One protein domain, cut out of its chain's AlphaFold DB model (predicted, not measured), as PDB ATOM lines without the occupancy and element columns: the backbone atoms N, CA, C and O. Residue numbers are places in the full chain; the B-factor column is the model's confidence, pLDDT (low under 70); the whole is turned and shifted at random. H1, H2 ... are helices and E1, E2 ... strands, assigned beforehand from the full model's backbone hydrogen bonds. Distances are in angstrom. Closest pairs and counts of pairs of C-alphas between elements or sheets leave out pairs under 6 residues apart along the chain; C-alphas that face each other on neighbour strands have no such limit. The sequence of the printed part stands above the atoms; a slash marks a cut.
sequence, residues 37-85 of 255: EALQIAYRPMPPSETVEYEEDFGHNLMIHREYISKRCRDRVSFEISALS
ATOM      1  N   GLU A  37     359.636  94.269  49.900       92.62
ATOM      2  CA  GLU A  37     358.465  93.395  50.034       92.62
ATOM      3  C   GLU A  37     358.175  92.677  48.711       92.62
ATOM      4  O   GLU A  37     357.987  91.460  48.692       92.62
ATOM      5  N   ALA A  38     358.223  93.405  47.591       94.94
ATOM      6  CA  ALA A  38     358.053  92.841  46.256       94.94
ATOM      7  C   ALA A  38     359.127  91.794  45.924       94.94
ATOM      8  O   ALA A  38     358.818  90.790  45.289       94.94
ATOM      9  N   LEU A  39     360.363  91.967  46.402       95.75
ATOM     10  CA  LEU A  39     361.448  91.007  46.195       95.75
ATOM     11  C   LEU A  39     361.134  89.639  46.818       95.75
ATOM     12  O   LEU A  39     361.429  88.606  46.221       95.75
ATOM     13  N   GLN A  40     360.481  89.614  47.984       94.06
ATOM     14  CA  GLN A  40     360.036  88.363  48.611       94.06
ATOM     15  C   GLN A  40     358.911  87.689  47.813       94.06
ATOM     16  O   GLN A  40     358.794  86.462  47.817       94.06
ATOM     17  N   ILE A  41     358.097  88.481  47.110       94.12
ATOM     18  CA  ILE A  41     357.056  87.982  46.204       94.12
ATOM     19  C   ILE A  41     357.691  87.435  44.919       94.12
ATOM     20  O   ILE A  41     357.342  86.334  44.495       94.12
ATOM     21  N   ALA A  42     358.651  88.155  44.332       95.31
ATOM     22  CA  ALA A  42     359.387  87.729  43.143       95.31
ATOM     23  C   ALA A  42     360.133  86.408  43.401       95.31
ATOM     24  O   ALA A  42     359.966  85.431  42.665       95.31
ATOM     25  N   TYR A  43     360.854  86.323  44.521       95.81
ATOM     26  CA  TYR A  43     361.545  85.118  44.983       95.81
ATOM     27  C   TYR A  43     360.671  84.232  45.879       95.81
ATOM     28  O   TYR A  43     361.116  83.682  46.888       95.81
ATOM     29  N   ARG A  44     359.406  84.039  45.481       96.25
ATOM     30  CA  ARG A  44     358.496  83.093  46.135       96.25
ATOM     31  C   ARG A  44     359.153  81.705  46.274       96.25
ATOM     32  O   ARG A  44     359.759  81.239  45.301       96.25
ATOM     33  N   PRO A  45     359.002  81.011  47.421       94.75
ATOM     34  CA  PRO A  45     359.614  79.702  47.657       94.75
ATOM     35  C   PRO A  45     358.911  78.596  46.853       94.75
ATOM     36  O   PRO A  45     358.039  77.886  47.356       94.75
ATOM     37  N   MET A  46     359.277  78.479  45.579       95.56
ATOM     38  CA  MET A  46     358.858  77.405  44.678       95.56
ATOM     39  C   MET A  46     359.799  76.189  44.819       95.56
ATOM     40  O   MET A  46     360.969  76.367  45.163       95.56
ATOM     41  N   PRO A  47     359.336  74.946  44.581       94.75
ATOM     42  CA  PRO A  47     360.202  73.766  44.615       94.75
ATOM     43  C   PRO A  47     361.309  73.840  43.541       94.75
ATOM     44  O   PRO A  47     360.993  73.793  42.349       94.75
ATOM     45  N   PRO A  48     362.604  73.889  43.910       93.69
ATOM     46  CA  PRO A  48     363.678  74.197  42.960       93.69
ATOM     47  C   PRO A  48     363.890  73.105  41.903       93.69
ATOM     48  O   PRO A  48     364.298  73.393  40.790       93.69
ATOM     49  N   SER A  49     363.547  71.847  42.194       94.69
ATOM     50  CA  SER A  49     363.678  70.738  41.232       94.69
ATOM     51  C   SER A  49     362.726  70.816  40.028       94.69
ATOM     52  O   SER A  49     362.804  69.992  39.122       94.69
ATOM     53  N   GLU A  50     361.740  71.709  40.081       93.75
ATOM     54  CA  GLU A  50     360.656  71.856  39.099       93.75
ATOM     55  C   GLU A  50     360.489  73.313  38.644       93.75
ATOM     56  O   GLU A  50     359.524  73.625  37.947       93.75
ATOM     57  N   THR A  51     361.403  74.190  39.067       95.62
ATOM     58  CA  THR A  51     361.365  75.625  38.788       95.62
ATOM     59  C   THR A  51     362.551  75.988  37.909       95.62
ATOM     60  O   THR A  51     363.671  75.566  38.191       95.62
ATOM     61  N   VAL A  52     362.300  76.761  36.858       95.75
ATOM     62  CA  VAL A  52     363.331  77.374  36.020       95.75
ATOM     63  C   VAL A  52     363.383  78.858  36.355       95.75
ATOM     64  O   VAL A  52     362.347  79.518  36.439       95.75
ATOM     65  N   GLU A  53     364.589  79.367  36.577       96.56
ATOM     66  CA  GLU A  53     364.855  80.770  36.884       96.56
ATOM     67  C   GLU A  53     365.750  81.339  35.781       96.56
ATOM     68  O   GLU A  53     366.721  80.702  35.374       96.56
ATOM     69  N   TYR A  54     365.387  82.513  35.278       96.94
ATOM     70  CA  TYR A  54     366.095  83.239  34.232       96.94
ATOM     71  C   TYR A  54     366.140  84.720  34.597       96.94
ATOM     72  O   TYR A  54     365.174  85.267  35.134       96.94
ATOM     73  N   GLU A  55     367.257  85.367  34.299       95.38
ATOM     74  CA  GLU A  55     367.447  86.799  34.483       95.38
ATOM     75  C   GLU A  55     368.115  87.393  33.241       95.38
ATOM     76  O   GLU A  55     369.006  86.776  32.653       95.38
ATOM     77  N   GLU A  56     367.666  88.579  32.836       96.44
ATOM     78  CA  GLU A  56     368.207  89.298  31.683       96.44
ATOM     79  C   GLU A  56     368.461  90.760  32.036       96.44
ATOM     80  O   GLU A  56     367.556  91.468  32.486       96.44
ATOM     81  N   ASP A  57     369.712  91.187  31.854       96.44
ATOM     82  CA  ASP A  57     370.187  92.535  32.160       96.44
ATOM     83  C   ASP A  57     370.223  93.391  30.887       96.44
ATOM     84  O   ASP A  57     370.948  93.094  29.937       96.44
ATOM     85  N   PHE A  58     369.447  94.479  30.889       95.12
ATOM     86  CA  PHE A  58     369.351  95.463  29.807       95.12
ATOM     87  C   PHE A  58     370.134  96.755  30.133       95.12
ATOM     88  O   PHE A  58     369.850  97.840  29.608       95.12
ATOM     89  N   GLY A  59     371.106  96.667  31.045       95.75
ATOM     90  CA  GLY A  59     372.013  97.730  31.468       95.75
ATOM     91  C   GLY A  59     371.433  98.608  32.575       95.75
ATOM     92  O   GLY A  59     371.957  98.658  33.681       95.75
ATOM     93  N   HIS A  60     370.353  99.334  32.285       94.69
ATOM     94  CA  HIS A  60     369.711 100.224  33.265       94.69
ATOM     95  C   HIS A  60     368.596  99.538  34.069       94.69
ATOM     96  O   HIS A  60     368.119 100.100  35.056       94.69
ATOM     97  N   ASN A  61     368.159  98.351  33.640       96.25
ATOM     98  CA  ASN A  61     367.112  97.565  34.282       96.25
ATOM     99  C   ASN A  61     367.373  96.064  34.080       96.25
ATOM    100  O   ASN A  61     367.930  95.668  33.057       96.25
ATOM    101  N   LEU A  62     366.919  95.247  35.029       95.81
ATOM    102  CA  LEU A  62     367.019  93.787  35.016       95.81
ATOM    103  C   LEU A  62     365.607  93.196  35.055       95.81
ATOM    104  O   LEU A  62     364.784  93.601  35.881       95.81
ATOM    105  N   MET A  63     365.336  92.207  34.209       97.12
ATOM    106  CA  MET A  63     364.094  91.440  34.254       97.12
ATOM    107  C   MET A  63     364.352  90.045  34.822       97.12
ATOM    108  O   MET A  63     365.222  89.325  34.341       97.12
ATOM    109  N   ILE A  64     363.568  89.655  35.828       97.00
ATOM    110  CA  ILE A  64     363.624  88.325  36.450       97.00
ATOM    111  C   ILE A  64     362.393  87.529  36.012       97.00
ATOM    112  O   ILE A  64     361.264  87.992  36.177       97.00
ATOM    113  N   HIS A  65     362.605  86.313  35.513       97.75
ATOM    114  CA  HIS A  65     361.561  85.394  35.078       97.75
ATOM    115  C   HIS A  65     361.688  84.053  35.810       97.75
ATOM    116  O   HIS A  65     362.733  83.406  35.774       97.75
ATOM    117  N   ARG A  66     360.626  83.611  36.494       96.81
ATOM    118  CA  ARG A  66     360.621  82.352  37.258       96.81
ATOM    119  C   ARG A  66     359.364  81.561  36.948       96.81
ATOM    120  O   ARG A  66     358.258  82.021  37.225       96.81
ATOM    121  N   GLU A  67     359.536  80.358  36.414       95.94
ATOM    122  CA  GLU A  67     358.433  79.472  36.044       95.94
ATOM    123  C   GLU A  67     358.500  78.169  36.829       95.94
ATOM    124  O   GLU A  67     359.532  77.503  36.867       95.94
ATOM    125  N   TYR A  68     357.378  77.778  37.431       94.75
ATOM    126  CA  TYR A  68     357.224  76.495  38.110       94.75
ATOM    127  C   TYR A  68     356.195  75.638  37.378       94.75
ATOM    128  O   TYR A  68     355.026  76.017  37.276       94.75
ATOM    129  N   ILE A  69     356.608  74.445  36.941       93.38
ATOM    130  CA  ILE A  69     355.719  73.475  36.291       93.38
ATOM    131  C   ILE A  69     355.707  72.178  37.099       93.38
ATOM    132  O   ILE A  69     356.671  71.399  37.112       93.38
ATOM    133  N   SER A  70     354.568  71.933  37.749       91.19
ATOM    134  CA  SER A  70     354.376  70.789  38.637       91.19
ATOM    135  C   SER A  70     354.522  69.456  37.911       91.19
ATOM    136  O   SER A  70     353.944  69.245  36.847       91.19
ATOM    137  N   LYS A  71     355.186  68.480  38.539       89.62
ATOM    138  CA  LYS A  71     355.255  67.102  38.008       89.62
ATOM    139  C   LYS A  71     353.890  66.464  37.751       89.62
ATOM    140  O   LYS A  71     353.772  65.642  36.855       89.62
ATOM    141  N   ARG A  72     352.859  66.827  38.522       89.44
ATOM    142  CA  ARG A  72     351.530  66.193  38.430       89.44
ATOM    143  C   ARG A  72     350.796  66.496  37.126       89.44
ATOM    144  O   ARG A  72     349.878  65.760  36.781       89.44
ATOM    145  N   CYS A  73     351.139  67.597  36.461       86.44
ATOM    146  CA  CYS A  73     350.391  68.091  35.313       86.44
ATOM    147  C   CYS A  73     351.127  67.908  33.976       86.44
ATOM    148  O   CYS A  73     350.501  68.065  32.935       86.44
ATOM    149  N   ARG A  74     352.400  67.488  33.984       82.56
ATOM    150  CA  ARG A  74     353.226  67.373  32.767       82.56
ATOM    151  C   ARG A  74     352.612  66.489  31.683       82.56
ATOM    152  O   ARG A  74     352.643  66.865  30.522       82.56
ATOM    153  N   ASP A  75     351.977  65.384  32.063       80.88
ATOM    154  CA  ASP A  75     351.424  64.420  31.096       80.88
ATOM    155  C   ASP A  75     350.016  64.786  30.593       80.88
ATOM    156  O   ASP A  75     349.439  64.074  29.774       80.88
ATOM    157  N   ARG A  76     349.403  65.845  31.138       83.00
ATOM    158  CA  ARG A  76     347.996  66.207  30.870       83.00
ATOM    159  C   ARG A  76     347.807  67.632  30.373       83.00
ATOM    160  O   ARG A  76     346.701  67.979  29.968       83.00
ATOM    161  N   VAL A  77     348.835  68.467  30.470       87.75
ATOM    162  CA  VAL A  77     348.762  69.877  30.092       87.75
ATOM    163  C   VAL A  77     349.158  70.023  28.629       87.75
ATOM    164  O   VAL A  77     350.104  69.393  28.165       87.75
ATOM    165  N   SER A  78     348.399  70.836  27.896       86.81
ATOM    166  CA  SER A  78     348.700  71.151  26.504       86.81
ATOM    167  C   SER A  78     349.946  72.028  26.396       86.81
ATOM    168  O   SER A  78     350.277  72.794  27.303       86.81
ATOM    169  N   PHE A  79     350.598  71.966  25.237       81.75
ATOM    170  CA  PHE A  79     351.748  72.811  24.925       81.75
ATOM    171  C   PHE A  79     351.435  74.315  25.041       81.75
ATOM    172  O   PHE A  79     352.274  75.081  25.491       81.75
ATOM    173  N   GLU A  80     350.212  74.736  24.709       83.94
ATOM    174  CA  GLU A  80     349.778  76.141  24.801       83.94
ATOM    175  C   GLU A  80     349.748  76.673  26.244       83.94
ATOM    176  O   GLU A  80     349.961  77.859  26.471       83.94
ATOM    177  N   ILE A  81     349.493  75.802  27.225       88.44
ATOM    178  CA  ILE A  81     349.455  76.164  28.651       88.44
ATOM    179  C   ILE A  81     350.838  75.982  29.291       88.44
ATOM    180  O   ILE A  81     351.212  76.723  30.197       88.44
ATOM    181  N   SER A  82     351.589  74.974  28.849       89.56
ATOM    182  CA  SER A  82     352.926  74.650  29.342       89.56
ATOM    183  C   SER A  82     353.842  74.395  28.152       89.56
ATOM    184  O   SER A  82     353.985  73.250  27.716       89.56
ATOM    185  N   ALA A  83     354.481  75.458  27.656       89.81
ATOM    186  CA  ALA A  83     355.331  75.456  26.463       89.81
ATOM    187  C   ALA A  83     356.707  74.803  26.709       89.81
ATOM    188  O   ALA A  83     357.766  75.396  26.496       89.81
ATOM    189  N   LEU A  84     356.696  73.556  27.182       90.25
ATOM    190  CA  LEU A  84     357.895  72.751  27.376       90.25
ATOM    191  C   LEU A  84     358.459  72.359  26.012       90.25
ATOM    192  O   LEU A  84     357.784  71.711  25.215       90.25
ATOM    193  N   SER A  85     359.707  72.740  25.763       91.62
ATOM    194  CA  SER A  85     360.462  72.356  24.572       91.62
ATOM    195  C   SER A  85     361.617  71.452  24.989       91.62
ATOM    196  O   SER A  85     362.482  71.848  25.768       91.62
TER     197      SER A  85
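Overview. This is residues 37 to 85 of the 255 residues of an uncharacterized protein of Trypanosoma congolense (strain IL3000) (UniProt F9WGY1). A long two-stranded hairpin, E1 and E2, makes most of the length of this model, with the short helix H1 set off to one side of it and a looping tail, residues 69 to 85, beyond the end where E1 begins and E2 ends. At the other end of the hairpin its turn sticks out, with residues 57 to 62 standing free, while the tail folds back on its way to Ser 85. The printed part has 49 residues, with one named helix and two named strands in the order H1, E1, E2; the sheet's order is E1 - E2, antiparallel. The class is mixed, helices and strands, though under half of the residues are in named elements. The whole is loose, with a radius of gyration of the C-alphas of 13.4 A, and elongated, spanning 40 by 22 by 16 A.

Arrangement. Begin at H1, residues 37 to 42, where you will find every O i to N i+4 pair within hydrogen-bond range. A short link of 8 residues leads from it to E1, residues 51 to 57. A tight link of 4 residues then leads to E2, residues 62 to 68, and the two strands form a hairpin. They are antiparallel neighbours, with 169 degrees between their N-to-C directions. Look at C-alphas 51 and 68, which face each other at 4.3 A, and at 57 and 62, which face each other at 4.4 A. Between them, N 54 and O 65 are within hydrogen-bond range at 2.8 A, and so are N 63 and O 56 at 2.9 A. Now look back to H1: its closest C-alpha to E2 is that of Ala 42, 7.9 A from that of Ile 64, and the centres of H1 and E2 are 12.1 A apart.

Along the chain. Find C-alpha 37 at (358.465, 93.395, 50.034); from there H1 runs 9.0 A to C-alpha 42. E1 begins at C-alpha 51, at (361.365, 75.625, 38.788), and runs 20.2 A to C-alpha 57. E2 runs 20.1 A from C-alpha 62 and ends at C-alpha 68, at (357.224, 76.495, 38.110).

Size, cuts and confidence. Go from C-alpha 60 to C-alpha 76 for the two C-alphas farthest apart, those of His 60 and Arg 76, at 40.4 A. The printed part has no cut, and neither link between named elements is long. After E2, residues 69 to 85 hold no named element, and their C-alphas lie 8 to 19 A from the mean of all C-alphas. The B-factor column gives a mean pLDDT of the printed part of 92.7, and no printed residue is under 70.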